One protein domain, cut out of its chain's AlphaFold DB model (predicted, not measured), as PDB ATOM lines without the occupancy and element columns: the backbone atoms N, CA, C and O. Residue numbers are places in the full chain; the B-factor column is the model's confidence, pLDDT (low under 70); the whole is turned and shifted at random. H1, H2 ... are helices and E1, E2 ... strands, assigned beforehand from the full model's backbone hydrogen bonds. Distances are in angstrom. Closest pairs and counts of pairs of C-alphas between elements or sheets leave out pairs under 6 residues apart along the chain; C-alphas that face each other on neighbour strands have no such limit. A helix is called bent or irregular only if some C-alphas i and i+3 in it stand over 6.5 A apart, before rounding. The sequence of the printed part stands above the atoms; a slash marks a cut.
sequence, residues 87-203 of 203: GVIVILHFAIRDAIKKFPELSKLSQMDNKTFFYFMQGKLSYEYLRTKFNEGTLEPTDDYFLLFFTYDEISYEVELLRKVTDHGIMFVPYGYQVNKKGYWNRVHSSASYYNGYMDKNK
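This is residues 87 to 203 of the 203 residues of an uncharacterized protein of Salmonella enterica subsp. salamae (UniProt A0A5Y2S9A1). What is the main shape? A strongly twisted sheet of four strands, E1 to E4, has H1 packed slantwise over one part of it, and H2 and H3 pack on H1 near one end of the sheet. After E4 the chain runs on beside E3, where residues 180 to 181 pair with residues 157 to 158, and its tail only grazes the sheet with H4 and with H5, which reaches edge strand E1. What is the inventory? The 117 printed residues hold five named helices and four named strands, in the order H1 H2 H3 E1 E2 E3 E4 H4 H5, a mixed class; the sheet order is E1 E2 E3 E4, antiparallel. The whole is compact, with a radius of gyration of the C-alphas of 15.1 A and spans of 39 by 36 by 25 A.

How is the sheet joined? E1, residues 125 to 133, E2, 143 to 152, E3, 155 to 166, and E4, 169 to 174, form a meander, each strand the antiparallel neighbour of the one before. N 128 and O 147 are 2.9 A apart, N 146 and O 161 2.9 A, and N 164 and O 171 2.8 A, within hydrogen-bond range. Residues 180 to 181 also pair, antiparallel, with 157 to 158 of E3. What is on it? H1, residues 87 to 99, makes two layers with the sheet, helix on one face, at a height over the sheet of 8.1 A. It lies over E3, and only just not over E2, slantwise at 52 degrees to E3 on the local plane. Which helices touch? H1 touches H2, residues 104 to 110, in a helical hairpin with a shallow tilt of 32 degrees, only just short of steep, opposite ways; the closest C-alphas, of Arg 97 and Ser 110, are 4.8 A apart. With residues 89 to 93 alone H1 touches H3, residues 114 to 121, about perpendicular at 88 degrees; the closest C-alphas, of Ile 89 and Phe 118, are 6.1 A apart. What of the backbones and tail? Each O i to N i+4 pair is within hydrogen-bond range in H1, H3, H4, residues 184 to 188, and H5, residues 195 to 201; H2 has 1 of 3, and 3 of 4 O i to N i+3 pairs. The closest C-alphas of E1 and H5, those of Leu 130 and Tyr 195, are 5.4 A apart.

Where are the anchors? H1 begins at C-alpha 87 (-53.828, 108.136, 9.356) and H5 ends at C-alpha 201 (-66.280, 138.420, 1.843). How long are the parts? E3 spans 34.1 A, E2 28.5 A, E1 23.8 A, H1 18.7 A and E4 16.6 A. Which are uneven? E1 bends by 55 degrees at residue 130, and H2 is irregular, with C-alphas 105 and 108 7.2 A apart.

How far does it reach? The C-alphas farthest apart, of Asp 113 and Lys 203, are 44.4 A apart. Is it continuous and confident? The printed part has no cut and no long link. Residues 174 to 177, 191 to 193 and 203 have pLDDT under 70.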
ATOM      1  N   GLY A  87     -53.657 108.051  10.805       88.62
ATOM      2  CA  GLY A  87     -53.828 108.136   9.356       88.62
ATOM      3  C   GLY A  87     -53.362 109.478   8.793       88.62
ATOM      4  O   GLY A  87     -52.622 109.514   7.812       88.62
ATOM      5  N   VAL A  88     -53.716 110.582   9.454       90.38
ATOM      6  CA  VAL A  88     -53.268 111.930   9.068       90.38
ATOM      7  C   VAL A  88     -51.749 112.051   9.192       90.38
ATOM      8  O   VAL A  88     -51.078 112.496   8.259       90.38
ATOM      9  N   ILE A  89     -51.202 111.614  10.327       92.56
ATOM     10  CA  ILE A  89     -49.769 111.703  10.610       92.56
ATOM     11  C   ILE A  89     -48.946 110.899   9.599       92.56
ATOM     12  O   ILE A  89     -47.945 111.401   9.085       92.56
ATOM     13  N   VAL A  90     -49.359 109.673   9.274       91.00
ATOM     14  CA  VAL A  90     -48.646 108.834   8.301       91.00
ATOM     15  C   VAL A  90     -48.591 109.512   6.932       91.00
ATOM     16  O   VAL A  90     -47.519 109.584   6.331       91.00
ATOM     17  N   ILE A  91     -49.707 110.059   6.452       91.75
ATOM     18  CA  ILE A  91     -49.758 110.728   5.146       91.75
ATOM     19  C   ILE A  91     -48.931 112.016   5.138       91.75
ATOM     20  O   ILE A  91     -48.206 112.273   4.175       91.75
ATOM     21  N   LEU A  92     -48.962 112.789   6.225       93.31
ATOM     22  CA  LEU A  92     -48.092 113.951   6.385       93.31
ATOM     23  C   LEU A  92     -46.608 113.559   6.322       93.31
ATOM     24  O   LEU A  92     -45.818 114.233   5.661       93.31
ATOM     25  N   HIS A  93     -46.227 112.458   6.970       93.75
ATOM     26  CA  HIS A  93     -44.853 111.967   6.954       93.75
ATOM     27  C   HIS A  93     -44.388 111.612   5.536       93.75
ATOM     28  O   HIS A  93     -43.278 111.973   5.139       93.75
ATOM     29  N   PHE A  94     -45.247 110.948   4.755       92.25
ATOM     30  CA  PHE A  94     -44.980 110.671   3.343       92.25
ATOM     31  C   PHE A  94     -44.787 111.962   2.540       92.25
ATOM     32  O   PHE A  94     -43.784 112.093   1.845       92.25
ATOM     33  N   ALA A  95     -45.664 112.955   2.707       93.19
ATOM     34  CA  ALA A  95     -45.522 114.240   2.021       93.19
ATOM     35  C   ALA A  95     -44.211 114.967   2.380       93.19
ATOM     36  O   ALA A  95     -43.566 115.555   1.513       93.19
ATOM     37  N   ILE A  96     -43.771 114.899   3.641       94.31
ATOM     38  CA  ILE A  96     -42.491 115.478   4.075       94.31
ATOM     39  C   ILE A  96     -41.299 114.763   3.425       94.31
ATOM     40  O   ILE A  96     -40.349 115.428   3.010       94.31
ATOM     41  N   ARG A  97     -41.344 113.430   3.301       93.38
ATOM     42  CA  ARG A  97     -40.297 112.649   2.617       93.38
ATOM     43  C   ARG A  97     -40.145 113.059   1.156       93.38
ATOM     44  O   ARG A  97     -39.018 113.256   0.713       93.38
ATOM     45  N   ASP A  98     -41.248 113.276   0.449       92.00
ATOM     46  CA  ASP A  98     -41.215 113.719  -0.950       92.00
ATOM     47  C   ASP A  98     -40.730 115.172  -1.093       92.00
ATOM     48  O   ASP A  98     -40.135 115.559  -2.103       92.00
ATOM     49  N   ALA A  99     -40.919 115.985  -0.053       93.25
ATOM     50  CA  ALA A  99     -40.566 117.397  -0.052       93.25
ATOM     51  C   ALA A  99     -39.084 117.694   0.226       93.25
ATOM     52  O   ALA A  99     -38.656 118.826  -0.005       93.25
ATOM     53  N   ILE A 100     -38.277 116.723   0.675       94.75
ATOM     54  CA  ILE A 100     -36.882 116.969   1.104       94.75
ATOM     55  C   ILE A 100     -36.000 117.569   0.008       94.75
ATOM     56  O   ILE A 100     -35.075 118.320   0.301       94.75
ATOM     57  N   LYS A 101     -36.286 117.273  -1.266       93.38
ATOM     58  CA  LYS A 101     -35.555 117.865  -2.397       93.38
ATOM     59  C   LYS A 101     -35.755 119.379  -2.476       93.38
ATOM     60  O   LYS A 101     -34.859 120.093  -2.913       93.38
ATOM     61  N   LYS A 102     -36.939 119.848  -2.082       94.69
ATOM     62  CA  LYS A 102     -37.338 121.259  -2.081       94.69
ATOM     63  C   LYS A 102     -37.023 121.944  -0.750       94.69
ATOM     64  O   LYS A 102     -36.680 123.122  -0.755       94.69
ATOM     65  N   PHE A 103     -37.121 121.209   0.356       95.75
ATOM     66  CA  PHE A 103     -36.868 121.678   1.719       95.75
ATOM     67  C   PHE A 103     -35.927 120.709   2.456       95.75
ATOM     68  O   PHE A 103     -36.391 119.880   3.247       95.75
ATOM     69  N   PRO A 104     -34.607 120.764   2.188       96.00
ATOM     70  CA  PRO A 104     -33.629 119.864   2.804       96.00
ATOM     71  C   PRO A 104     -33.598 119.928   4.337       96.00
ATOM     72  O   PRO A 104     -33.233 118.948   4.993       96.00
ATOM     73  N   GLU A 105     -34.017 121.049   4.927       96.12
ATOM     74  CA  GLU A 105     -34.150 121.224   6.374       96.12
ATOM     75  C   GLU A 105     -35.131 120.223   7.015       96.12
ATOM     76  O   GLU A 105     -34.955 119.841   8.172       96.12
ATOM     77  N   LEU A 106     -36.098 119.704   6.246       96.62
ATOM     78  CA  LEU A 106     -37.058 118.693   6.699       96.62
ATOM     79  C   LEU A 106     -36.477 117.269   6.770       96.62
ATOM     80  O   LEU A 106     -37.167 116.344   7.198       96.62
ATOM     81  N   SER A 107     -35.215 117.068   6.380       96.69
ATOM     82  CA  SER A 107     -34.559 115.749   6.351       96.69
ATOM     83  C   SER A 107     -34.587 115.012   7.691       96.69
ATOM     84  O   SER A 107     -34.797 113.803   7.723       96.69
ATOM     85  N   LYS A 108     -34.442 115.722   8.816       96.25
ATOM     86  CA  LYS A 108     -34.525 115.094  10.146       96.25
ATOM     87  C   LYS A 108     -35.911 114.522  10.427       96.25
ATOM     88  O   LYS A 108     -36.005 113.463  11.032       96.25
ATOM     89  N   LEU A 109     -36.973 115.206   9.990       96.00
ATOM     90  CA  LEU A 109     -38.340 114.709  10.132       96.00
ATOM     91  C   LEU A 109     -38.583 113.502   9.231       96.00
ATOM     92  O   LEU A 109     -39.156 112.520   9.684       96.00
ATOM     93  N   SER A 110     -38.120 113.560   7.981       94.69
ATOM     94  CA  SER A 110     -38.353 112.505   6.990       94.69
ATOM     95  C   SER A 110     -37.687 111.167   7.344       94.69
ATOM     96  O   SER A 110     -38.186 110.107   6.952       94.69
ATOM     97  N   GLN A 111     -36.567 111.229   8.072       96.31
ATOM     98  CA  GLN A 111     -35.775 110.086   8.531       96.31
ATOM     99  C   GLN A 111     -36.295 109.449   9.823       96.31
ATOM    100  O   GLN A 111     -35.824 108.371  10.189       96.31
ATOM    101  N   MET A 112     -37.245 110.079  10.523       97.06
ATOM    102  CA  MET A 112     -37.873 109.455  11.687       97.06
ATOM    103  C   MET A 112     -38.599 108.176  11.255       97.06
ATOM    104  O   MET A 112     -39.114 108.059  10.139       97.06
ATOM    105  N   ASP A 113     -38.679 107.194  12.146       94.81
ATOM    106  CA  ASP A 113     -39.662 106.128  11.989       94.81
ATOM    107  C   ASP A 113     -41.072 106.675  12.286       94.81
ATOM    108  O   ASP A 113     -41.242 107.729  12.906       94.81
ATOM    109  N   ASN A 114     -42.111 105.960  11.847       90.56
ATOM    110  CA  ASN A 114     -43.491 106.439  11.971       90.56
ATOM    111  C   ASN A 114     -43.929 106.666  13.424       90.56
ATOM    112  O   ASN A 114     -44.723 107.570  13.672       90.56
ATOM    113  N   LYS A 115     -43.423 105.881  14.385       93.75
ATOM    114  CA  LYS A 115     -43.792 106.019  15.799       93.75
ATOM    115  C   LYS A 115     -43.153 107.273  16.388       93.75
ATOM    116  O   LYS A 115     -43.844 108.058  17.035       93.75
ATOM    117  N   THR A 116     -41.866 107.491  16.130       95.94
ATOM    118  CA  THR A 116     -41.160 108.704  16.572       95.94
ATOM    119  C   THR A 116     -41.767 109.955  15.947       95.94
ATOM    120  O   THR A 116     -42.061 110.915  16.661       95.94
ATOM    121  N   PHE A 117     -42.037 109.926  14.639       95.62
ATOM    122  CA  PHE A 117     -42.688 111.030  13.937       95.62
ATOM    123  C   PHE A 117     -44.081 111.328  14.512       95.62
ATOM    124  O   PHE A 117     -44.411 112.486  14.761       95.62
ATOM    125  N   PHE A 118     -44.870 110.285  14.801       94.44
ATOM    126  CA  PHE A 118     -46.186 110.422  15.419       94.44
ATOM    127  C   PHE A 118     -46.142 111.213  16.721       94.44
ATOM    128  O   PHE A 118     -46.804 112.244  16.826       94.44
ATOM    129  N   TYR A 119     -45.318 110.793  17.682       94.81
ATOM    130  CA  TYR A 119     -45.184 111.518  18.947       94.81
ATOM    131  C   TYR A 119     -44.587 112.911  18.767       94.81
ATOM    132  O   TYR A 119     -45.008 113.843  19.448       94.81
ATOM    133  N   PHE A 120     -43.640 113.079  17.842       94.75
ATOM    134  CA  PHE A 120     -43.037 114.380  17.579       94.75
ATOM    135  C   PHE A 120     -44.065 115.411  17.098       94.75
ATOM    136  O   PHE A 120     -43.953 116.582  17.466       94.75
ATOM    137  N   MET A 121     -45.036 114.994  16.284       93.31
ATOM    138  CA  MET A 121     -46.029 115.880  15.670       93.31
ATOM    139  C   MET A 121     -47.265 116.129  16.535       93.31
ATOM    140  O   MET A 121     -48.026 117.049  16.234       93.31
ATOM    141  N   GLN A 122     -47.465 115.357  17.607       90.56
ATOM    142  CA  GLN A 122     -48.619 115.535  18.484       90.56
ATOM    143  C   GLN A 122     -48.724 116.975  18.998       90.56
ATOM    144  O   GLN A 122     -47.787 117.524  19.575       90.56
ATOM    145  N   GLY A 123     -49.886 117.588  18.772       88.12
ATOM    146  CA  GLY A 123     -50.181 118.953  19.209       88.12
ATOM    147  C   GLY A 123     -49.495 120.051  18.389       88.12
ATOM    148  O   GLY A 123     -49.688 121.225  18.690       88.12
ATOM    149  N   LYS A 124     -48.733 119.704  17.343       91.88
ATOM    150  CA  LYS A 124     -48.055 120.661  16.444       91.88
ATOM    151  C   LYS A 124     -48.778 120.858  15.116       91.88
ATOM    152  O   LYS A 124     -48.218 121.442  14.189       91.88
ATOM    153  N   LEU A 125     -49.994 120.332  15.020       94.75
ATOM    154  CA  LEU A 125     -50.803 120.355  13.818       94.75
ATOM    155  C   LEU A 125     -52.042 121.210  13.996       94.75
ATOM    156  O   LEU A 125     -52.734 121.143  15.012       94.75
ATOM    157  N   SER A 126     -52.352 121.951  12.948       95.38
ATOM    158  CA  SER A 126     -53.645 122.584  12.750       95.38
ATOM    159  C   SER A 126     -54.080 122.391  11.304       95.38
ATOM    160  O   SER A 126     -53.329 121.866  10.479       95.38
ATOM    161  N   TYR A 127     -55.314 122.768  10.993       94.81
ATOM    162  CA  TYR A 127     -55.818 122.681   9.636       94.81
ATOM    163  C   TYR A 127     -56.842 123.770   9.355       94.81
ATOM    164  O   TYR A 127     -57.445 124.337  10.267       94.81
ATOM    165  N   GLU A 128     -57.069 123.997   8.070       93.56
ATOM    166  CA  GLU A 128     -58.179 124.767   7.533       93.56
ATOM    167  C   GLU A 128     -58.911 123.925   6.485       93.56
ATOM    168  O   GLU A 128     -58.308 123.124   5.769       93.56
ATOM    169  N   TYR A 129     -60.228 124.085   6.401       94.62
ATOM    170  CA  TYR A 129     -61.021 123.479   5.338       94.62
ATOM    171  C   TYR A 129     -60.919 124.320   4.056       94.62
ATOM    172  O   TYR A 129     -60.944 125.551   4.115       94.62
ATOM    173  N   LEU A 130     -60.808 123.661   2.899       93.19
ATOM    174  CA  LEU A 130     -60.647 124.325   1.605       93.19
ATOM    175  C   LEU A 130     -61.914 124.248   0.754       93.19
ATOM    176  O   LEU A 130     -62.492 125.283   0.414       93.19
ATOM    177  N   ARG A 131     -62.288 123.027   0.356       94.06
ATOM    178  CA  ARG A 131     -63.345 122.730  -0.624       94.06
ATOM    179  C   ARG A 131     -63.716 121.249  -0.613       94.06
ATOM    180  O   ARG A 131     -62.974 120.436  -0.079       94.06
ATOM    181  N   THR A 132     -64.797 120.905  -1.293       95.00
ATOM    182  CA  THR A 132     -65.248 119.535  -1.542       95.00
ATOM    183  C   THR A 132     -65.256 119.279  -3.044       95.00
ATOM    184  O   THR A 132     -65.516 120.193  -3.828       95.00
ATOM    185  N   LYS A 133     -65.026 118.038  -3.460       94.12
ATOM    186  CA  LYS A 133     -65.388 117.549  -4.793       94.12
ATOM    187  C   LYS A 133     -66.370 116.390  -4.687       94.12
ATOM    188  O   LYS A 133     -66.556 115.794  -3.626       94.12
ATOM    189  N   PHE A 134     -66.958 116.047  -5.820       95.12
ATOM    190  CA  PHE A 134     -67.787 114.862  -5.930       95.12
ATOM    191  C   PHE A 134     -66.946 113.591  -6.008       95.12
ATOM    192  O   PHE A 134     -65.935 113.539  -6.713       95.12
ATOM    193  N   ASN A 135     -67.383 112.565  -5.285       92.69
ATOM    194  CA  ASN A 135     -66.855 111.221  -5.405       92.69
ATOM    195  C   ASN A 135     -67.195 110.663  -6.794       92.69
ATOM    196  O   ASN A 135     -68.335 110.740  -7.250       92.69
ATOM    197  N   GLU A 136     -66.200 110.100  -7.473       90.25
ATOM    198  CA  GLU A 136     -66.324 109.640  -8.862       90.25
ATOM    199  C   GLU A 136     -67.300 108.465  -9.046       90.25
ATOM    200  O   GLU A 136     -67.897 108.327 -10.117       90.25
ATOM    201  N   GLY A 137     -67.490 107.646  -8.005       89.12
ATOM    202  CA  GLY A 137     -68.379 106.487  -8.020       89.12
ATOM    203  C   GLY A 137     -69.813 106.823  -7.616       89.12
ATOM    204  O   GLY A 137     -70.753 106.397  -8.285       89.12
ATOM    205  N   THR A 138     -69.993 107.600  -6.544       92.38
ATOM    206  CA  THR A 138     -71.327 107.891  -5.984       92.38
ATOM    207  C   THR A 138     -71.943 109.189  -6.497       92.38
ATOM    208  O   THR A 138     -73.155 109.365  -6.391       92.38
ATOM    209  N   LEU A 139     -71.130 110.092  -7.055       94.06
ATOM    210  CA  LEU A 139     -71.525 111.459  -7.409       94.06
ATOM    211  C   LEU A 139     -72.099 112.240  -6.217       94.06
ATOM    212  O   LEU A 139     -72.929 113.131  -6.391       94.06
ATOM    213  N   GLU A 140     -71.631 111.941  -5.005       94.81
ATOM    214  CA  GLU A 140     -71.920 112.722  -3.801       94.81
ATOM    215  C   GLU A 140     -70.714 113.598  -3.409       94.81
ATOM    216  O   GLU A 140     -69.568 113.185  -3.599       94.81
ATOM    217  N   PRO A 141     -70.922 114.814  -2.868       94.94
ATOM    218  CA  PRO A 141     -69.846 115.720  -2.481       94.94
ATOM    219  C   PRO A 141     -69.270 115.314  -1.117       94.94
ATOM    220  O   PRO A 141     -69.579 115.917  -0.089       94.94
ATOM    221  N   THR A 142     -68.461 114.257  -1.103       93.75
ATOM    222  CA  THR A 142     -67.899 113.655   0.122       93.75
ATOM    223  C   THR A 142     -66.377 113.742   0.210       93.75
ATOM    224  O   THR A 142     -65.797 113.400   1.239       93.75
ATOM    225  N   ASP A 143     -65.725 114.157  -0.874       93.88
ATOM    226  CA  ASP A 143     -64.274 114.184  -0.995       93.88
ATOM    227  C   ASP A 143     -63.767 115.586  -0.621       93.88
ATOM    228  O   ASP A 143     -63.798 116.515  -1.432       93.88
ATOM    229  N   ASP A 144     -63.328 115.751   0.627       94.31
ATOM    230  CA  ASP A 144     -63.033 117.057   1.228       94.31
ATOM    231  C   ASP A 144     -61.540 117.373   1.267       94.31
ATOM    232  O   ASP A 144     -60.723 116.579   1.718       94.31
ATOM    233  N   TYR A 145     -61.185 118.584   0.873       93.81
ATOM    234  CA  TYR A 145     -59.827 119.097   0.884       93.81
ATOM    235  C   TYR A 145     -59.577 119.930   2.135       93.81
ATOM    236  O   TYR A 145     -60.336 120.851   2.456       93.81
ATOM    237  N   PHE A 146     -58.462 119.643   2.794       94.00
ATOM    238  CA  PHE A 146     -57.979 120.361   3.962       94.00
ATOM    239  C   PHE A 146     -56.550 120.830   3.725       94.00
ATOM    240  O   PHE A 146     -55.729 120.092   3.182       94.00
ATOM    241  N   LEU A 147     -56.237 122.040   4.173       94.25
ATOM    242  CA  LEU A 147     -54.872 122.536   4.259       94.25
ATOM    243  C   LEU A 147     -54.373 122.290   5.675       94.25
ATOM    244  O   LEU A 147     -54.862 122.910   6.616       94.25
ATOM    245  N   LEU A 148     -53.437 121.364   5.840       94.75
ATOM    246  CA  LEU A 148     -52.810 121.097   7.127       94.75
ATOM    247  C   LEU A 148     -51.585 121.974   7.296       94.75
ATOM    248  O   LEU A 148     -50.827 122.167   6.347       94.75
ATOM    249  N   PHE A 149     -51.358 122.429   8.521       95.81
ATOM    250  CA  PHE A 149     -50.198 123.216   8.899       95.81
ATOM    251  C   PHE A 149     -49.375 122.486   9.948       95.81
ATOM    252  O   PHE A 149     -49.921 121.873  10.866       95.81
ATOM    253  N   PHE A 150     -48.058 122.611   9.833       95.62
ATOM    254  CA  PHE A 150     -47.120 122.153  10.847       95.62
ATOM    255  C   PHE A 150     -45.950 123.116  10.972       95.62
ATOM    256  O   PHE A 150     -45.570 123.775  10.005       95.62
ATOM    257  N   THR A 151     -45.356 123.183  12.159       94.06
ATOM    258  CA  THR A 151     -44.178 124.017  12.410       94.06
ATOM    259  C   THR A 151     -42.981 123.140  12.738       94.06
ATOM    260  O   THR A 151     -43.063 122.241  13.578       94.06
ATOM    261  N   TYR A 152     -41.862 123.419  12.083       94.50
ATOM    262  CA  TYR A 152     -40.588 122.769  12.330       94.50
ATOM    263  C   TYR A 152     -39.468 123.800  12.248       94.50
ATOM    264  O   TYR A 152     -39.397 124.540  11.273       94.50
ATOM    265  N   ASP A 153     -38.626 123.843  13.282       91.94
ATOM    266  CA  ASP A 153     -37.506 124.789  13.383       91.94
ATOM    267  C   ASP A 153     -37.943 126.245  13.130       91.94
ATOM    268  O   ASP A 153     -37.407 126.943  12.278       91.94
ATOM    269  N   GLU A 154     -39.024 126.660  13.807       92.50
ATOM    270  CA  GLU A 154     -39.673 127.982  13.680       92.50
ATOM    271  C   GLU A 154     -40.288 128.296  12.301       92.50
ATOM    272  O   GLU A 154     -41.000 129.292  12.141       92.50
ATOM    273  N   ILE A 155     -40.123 127.419  11.311       94.88
ATOM    274  CA  ILE A 155     -40.719 127.562   9.985       94.88
ATOM    275  C   ILE A 155     -42.062 126.837   9.959       94.88
ATOM    276  O   ILE A 155     -42.175 125.653  10.272       94.88
ATOM    277  N   SER A 156     -43.109 127.561   9.563       95.88
ATOM    278  CA  SER A 156     -44.429 126.976   9.336       95.88
ATOM    279  C   SER A 156     -44.578 126.523   7.889       95.88
ATOM    280  O   SER A 156     -44.329 127.286   6.950       95.88
ATOM    281  N   TYR A 157     -45.036 125.294   7.725       96.62
ATOM    282  CA  TYR A 157     -45.306 124.646   6.456       96.62
ATOM    283  C   TYR A 157     -46.794 124.346   6.324       96.62
ATOM    284  O   TYR A 157     -47.542 124.355   7.304       96.62
ATOM    285  N   GLU A 158     -47.209 124.076   5.097       95.62
ATOM    286  CA  GLU A 158     -48.564 123.689   4.755       95.62
ATOM    287  C   GLU A 158     -48.574 122.575   3.706       95.62
ATOM    288  O   GLU A 158     -47.663 122.478   2.876       95.62
ATOM    289  N   VAL A 159     -49.602 121.733   3.749       94.00
ATOM    290  CA  VAL A 159     -49.823 120.654   2.785       94.00
ATOM    291  C   VAL A 159     -51.317 120.417   2.598       94.00
ATOM    292  O   VAL A 159     -52.074 120.356   3.565       94.00
ATOM    293  N   GLU A 160     -51.751 120.292   1.347       93.25
ATOM    294  CA  GLU A 160     -53.133 119.947   1.027       93.25
ATOM    295  C   GLU A 160     -53.334 118.428   1.112       93.25
ATOM    296  O   GLU A 160     -52.658 117.657   0.426       93.25
ATOM    297  N   LEU A 161     -54.288 118.002   1.938       92.31
ATOM    298  CA  LEU A 161     -54.726 116.616   2.043       92.31
ATOM    299  C   LEU A 161     -56.186 116.488   1.614       92.31
ATOM    300  O   LEU A 161     -57.033 117.306   1.970       92.31
ATOM    301  N   LEU A 162     -56.482 115.417   0.887       92.69
ATOM    302  CA  LEU A 162     -57.829 115.020   0.517       92.69
ATOM    303  C   LEU A 162     -58.326 113.956   1.499       92.69
ATOM    304  O   LEU A 162     -57.729 112.895   1.647       92.69
ATOM    305  N   ARG A 163     -59.457 114.208   2.137       92.69
ATOM    306  CA  ARG A 163     -60.236 113.222   2.871       92.69
ATOM    307  C   ARG A 163     -61.178 112.510   1.909       92.69
ATOM    308  O   ARG A 163     -62.019 113.158   1.292       92.69
ATOM    309  N   LYS A 164     -61.081 111.187   1.833       91.75
ATOM    310  CA  LYS A 164     -62.035 110.331   1.122       91.75
ATOM    311  C   LYS A 164     -62.876 109.535   2.109       91.75
ATOM    312  O   LYS A 164     -62.355 109.006   3.094       91.75
ATOM    313  N   VAL A 165     -64.166 109.427   1.815       85.75
ATOM    314  CA  VAL A 165     -65.073 108.486   2.478       85.75
ATOM    315  C   VAL A 165     -65.077 107.197   1.663       85.75
ATOM    316  O   VAL A 165     -65.316 107.222   0.459       85.75
ATOM    317  N   THR A 166     -64.764 106.082   2.314       82.25
ATOM    318  CA  THR A 166     -64.715 104.742   1.715       82.25
ATOM    319  C   THR A 166     -65.609 103.787   2.496       82.25
ATOM    320  O   THR A 166     -65.999 104.086   3.627       82.25
ATOM    321  N   ASP A 167     -65.852 102.600   1.945       79.94
ATOM    322  CA  ASP A 167     -66.587 101.528   2.632       79.94
ATOM    323  C   ASP A 167     -65.918 101.093   3.951       79.94
ATOM    324  O   ASP A 167     -66.574 100.578   4.854       79.94
ATOM    325  N   HIS A 168     -64.611 101.338   4.096       81.44
ATOM    326  CA  HIS A 168     -63.830 101.049   5.301       81.44
ATOM    327  C   HIS A 168     -63.692 102.259   6.241       81.44
ATOM    328  O   HIS A 168     -62.921 102.218   7.201       81.44
ATOM    329  N   GLY A 169     -64.435 103.336   5.979       82.75
ATOM    330  CA  GLY A 169     -64.409 104.575   6.746       82.75
ATOM    331  C   GLY A 169     -63.617 105.690   6.065       82.75
ATOM    332  O   GLY A 169     -63.505 105.757   4.840       82.75
ATOM    333  N   ILE A 170     -63.106 106.615   6.873       85.88
ATOM    334  CA  ILE A 170     -62.410 107.810   6.395       85.88
ATOM    335  C   ILE A 170     -60.934 107.496   6.167       85.88
ATOM    336  O   ILE A 170     -60.252 107.009   7.068       85.88
ATOM    337  N   MET A 171     -60.422 107.867   4.996       87.94
ATOM    338  CA  MET A 171     -58.991 107.861   4.705       87.94
ATOM    339  C   MET A 171     -58.527 109.252   4.283       87.94
ATOM    340  O   MET A 171     -59.258 109.993   3.625       87.94
ATOM    341  N   PHE A 172     -57.287 109.593   4.618       88.31
ATOM    342  CA  PHE A 172     -56.617 110.739   4.022       88.31
ATOM    343  C   PHE A 172     -55.726 110.247   2.897       88.31
ATOM    344  O   PHE A 172     -54.976 109.284   3.051       88.31
ATOM    345  N   VAL A 173     -55.831 110.911   1.758       84.44
ATOM    346  CA  VAL A 173     -54.935 110.740   0.635       84.44
ATOM    347  C   VAL A 173     -54.283 112.081   0.318       84.44
ATOM    348  O   VAL A 173     -54.888 113.145   0.443       84.44
ATOM    349  N   PRO A 174     -53.028 112.050  -0.091       68.69
ATOM    350  CA  PRO A 174     -52.321 113.234  -0.531       68.69
ATOM    351  C   PRO A 174     -52.875 113.691  -1.879       68.69
ATOM    352  O   PRO A 174     -53.091 112.887  -2.787       68.69
ATOM    353  N   TYR A 175     -53.082 114.998  -2.022       65.00
ATOM    354  CA  TYR A 175     -53.395 115.604  -3.308       65.00
ATOM    355  C   TYR A 175     -52.199 116.447  -3.745       65.00
ATOM    356  O   TYR A 175     -51.862 117.455  -3.132       65.00
ATOM    357  N   GLY A 176     -51.467 115.964  -4.749       64.06
ATOM    358  CA  GLY A 176     -50.262 116.623  -5.264       64.06
ATOM    359  C   GLY A 176     -49.016 116.586  -4.362       64.06
ATOM    360  O   GLY A 176     -47.955 116.961  -4.846       64.06
ATOM    361  N   TYR A 177     -49.101 116.133  -3.099       63.97
ATOM    362  CA  TYR A 177     -47.985 115.992  -2.129       63.97
ATOM    363  C   TYR A 177     -47.123 117.243  -1.893       63.97
ATOM    364  O   TYR A 177     -46.026 117.161  -1.340       63.97
ATOM    365  N   GLN A 178     -47.570 118.428  -2.302       84.06
ATOM    366  CA  GLN A 178     -46.689 119.586  -2.271       84.06
ATOM    367  C   GLN A 178     -46.713 120.241  -0.899       84.06
ATOM    368  O   GLN A 178     -47.471 121.181  -0.657       84.06
ATOM    369  N   VAL A 179     -45.821 119.786  -0.019       93.88
ATOM    370  CA  VAL A 179     -45.419 120.609   1.120       93.88
ATOM    371  C   VAL A 179     -44.916 121.944   0.572       93.88
ATOM    372  O   VAL A 179     -44.184 122.017  -0.426       93.88
ATOM    373  N   ASN A 180     -45.344 123.018   1.215       95.00
ATOM    374  CA  ASN A 180     -44.936 124.381   0.935       95.00
ATOM    375  C   ASN A 180     -44.717 125.137   2.243       95.00
ATOM    376  O   ASN A 180     -45.149 124.699   3.302       95.00
ATOM    377  N   LYS A 181     -44.052 126.294   2.180       96.00
ATOM    378  CA  LYS A 181     -44.055 127.232   3.309       96.00
ATOM    379  C   LYS A 181     -45.447 127.851   3.445       96.00
ATOM    380  O   LYS A 181     -46.086 128.125   2.426       96.00
ATOM    381  N   LYS A 182     -45.874 128.095   4.684       94.81
ATOM    382  CA  LYS A 182     -47.186 128.666   5.004       94.81
ATOM    383  C   LYS A 182     -47.459 129.937   4.187       94.81
ATOM    384  O   LYS A 182     -46.598 130.811   4.078       94.81
ATOM    385  N   GLY A 183     -48.661 130.035   3.623       91.44
ATOM    386  CA  GLY A 183     -49.109 131.143   2.777       91.44
ATOM    387  C   GLY A 183     -48.827 130.963   1.283       91.44
ATOM    388  O   GLY A 183     -49.185 131.838   0.493       91.44
ATOM    389  N   TYR A 184     -48.213 129.855   0.857       92.38
ATOM    390  CA  TYR A 184     -48.071 129.532  -0.564       92.38
ATOM    391  C   TYR A 184     -49.443 129.349  -1.219       92.38
ATOM    392  O   TYR A 184     -49.693 129.945  -2.264       92.38
ATOM    393  N   TRP A 185     -50.338 128.603  -0.579       89.44
ATOM    394  CA  TRP A 185     -51.675 128.263  -1.034       89.44
ATOM    395  C   TRP A 185     -52.472 129.515  -1.379       89.44
ATOM    396  O   TRP A 185     -52.908 129.667  -2.514       89.44
ATOM    397  N   ASN A 186     -52.553 130.464  -0.442       85.81
ATOM    398  CA  ASN A 186     -53.262 131.734  -0.624       85.81
ATOM    399  C   ASN A 186     -52.641 132.638  -1.699       85.81
ATOM    400  O   ASN A 186     -53.305 133.544  -2.194       85.81
ATOM    401  N   ARG A 187     -51.365 132.431  -2.045       87.19
ATOM    402  CA  ARG A 187     -50.696 133.178  -3.115       87.19
ATOM    403  C   ARG A 187     -50.998 132.592  -4.492       87.19
ATOM    404  O   ARG A 187     -51.114 133.351  -5.447       87.19
ATOM    405  N   VAL A 188     -51.065 131.265  -4.611       86.56
ATOM    406  CA  VAL A 188     -51.292 130.592  -5.904       86.56
ATOM    407  C   VAL A 188     -52.771 130.371  -6.212       86.56
ATOM    408  O   VAL A 188     -53.145 130.268  -7.377       86.56
ATOM    409  N   HIS A 189     -53.617 130.344  -5.186       82.19
ATOM    410  CA  HIS A 189     -55.054 130.183  -5.305       82.19
ATOM    411  C   HIS A 189     -55.759 131.456  -4.841       82.19
ATOM    412  O   HIS A 189     -55.470 131.989  -3.772       82.19
ATOM    413  N   SER A 190     -56.716 131.933  -5.638       74.12
ATOM    414  CA  SER A 190     -57.569 133.058  -5.249       74.12
ATOM    415  C   SER A 190     -58.337 132.695  -3.980       74.12
ATOM    416  O   SER A 190     -59.205 131.826  -4.025       74.12
ATOM    417  N   SER A 191     -58.048 133.361  -2.860       66.25
ATOM    418  CA  SER A 191     -58.700 133.095  -1.568       66.25
ATOM    419  C   SER A 191     -60.228 133.153  -1.660       66.25
ATOM    420  O   SER A 191     -60.915 132.376  -1.007       66.25
ATOM    421  N   ALA A 192     -60.757 134.007  -2.543       58.56
ATOM    422  CA  ALA A 192     -62.183 134.155  -2.825       58.56
ATOM    423  C   ALA A 192     -62.884 132.873  -3.302       58.56
ATOM    424  O   ALA A 192     -64.104 132.781  -3.196       58.56
ATOM    425  N   SER A 193     -62.133 131.930  -3.865       67.38
ATOM    426  CA  SER A 193     -62.652 130.679  -4.419       67.38
ATOM    427  C   SER A 193     -62.702 129.545  -3.387       67.38
ATOM    428  O   SER A 193     -63.113 128.441  -3.727       67.38
ATOM    429  N   TYR A 194     -62.288 129.789  -2.138       79.81
ATOM    430  CA  TYR A 194     -62.179 128.770  -1.087       79.81
ATOM    431  C   TYR A 194     -62.813 129.257   0.217       79.81
ATOM    432  O   TYR A 194     -63.052 130.452   0.396       79.81
ATOM    433  N   TYR A 195     -63.088 128.325   1.132       85.44
ATOM    434  CA  TYR A 195     -63.963 128.551   2.285       85.44
ATOM    435  C   TYR A 195     -63.665 129.835   3.073       85.44
ATOM    436  O   TYR A 195     -64.541 130.684   3.192       85.44
ATOM    437  N   ASN A 196     -62.435 130.028   3.563       82.44
ATOM    438  CA  ASN A 196     -62.110 131.197   4.389       82.44
ATOM    439  C   ASN A 196     -62.279 132.523   3.634       82.44
ATOM    440  O   ASN A 196     -62.884 133.451   4.166       82.44
ATOM    441  N   GLY A 197     -61.843 132.610   2.375       81.25
ATOM    442  CA  GLY A 197     -62.028 133.841   1.605       81.25
ATOM    443  C   GLY A 197     -63.475 134.076   1.166       81.25
ATOM    444  O   GLY A 197     -63.868 135.229   0.999       81.25
ATOM    445  N   TYR A 198     -64.296 133.027   1.034       84.06
ATOM    446  CA  TYR A 198     -65.746 133.187   0.908       84.06
ATOM    447  C   TYR A 198     -66.348 133.752   2.200       84.06
ATOM    448  O   TYR A 198     -67.087 134.735   2.144       84.06
ATOM    449  N   MET A 199     -66.005 133.182   3.357       84.19
ATOM    450  CA  MET A 199     -66.523 133.643   4.646       84.19
ATOM    451  C   MET A 199     -66.124 135.093   4.931       84.19
ATOM    452  O   MET A 199     -66.959 135.865   5.381       84.19
ATOM    453  N   ASP A 200     -64.891 135.495   4.622       84.12
ATOM    454  CA  ASP A 200     -64.425 136.867   4.855       84.12
ATOM    455  C   ASP A 200     -65.107 137.908   3.959       84.12
ATOM    456  O   ASP A 200     -65.288 139.046   4.380       84.12
ATOM    457  N   LYS A 201     -65.527 137.533   2.746       79.56
ATOM    458  CA  LYS A 201     -66.280 138.420   1.843       79.56
ATOM    459  C   LYS A 201     -67.751 138.594   2.220       79.56
ATOM    460  O   LYS A 201     -68.373 139.533   1.735       79.56
ATOM    461  N   ASN A 202     -68.307 137.665   2.994       77.44
ATOM    462  CA  ASN A 202     -69.734 137.611   3.319       77.44
ATOM    463  C   ASN A 202     -70.007 137.820   4.824       77.44
ATOM    464  O   ASN A 202     -71.092 137.482   5.297       77.44
ATOM    465  N   LYS A 203     -69.023 138.348   5.565       68.62
ATOM    466  CA  LYS A 203     -69.192 138.937   6.902       68.62
ATOM    467  C   LYS A 203     -69.650 140.386   6.776       68.62
ATOM    468  O   LYS A 203     -70.470 140.792   7.624       68.62
TER     469      LYS A 203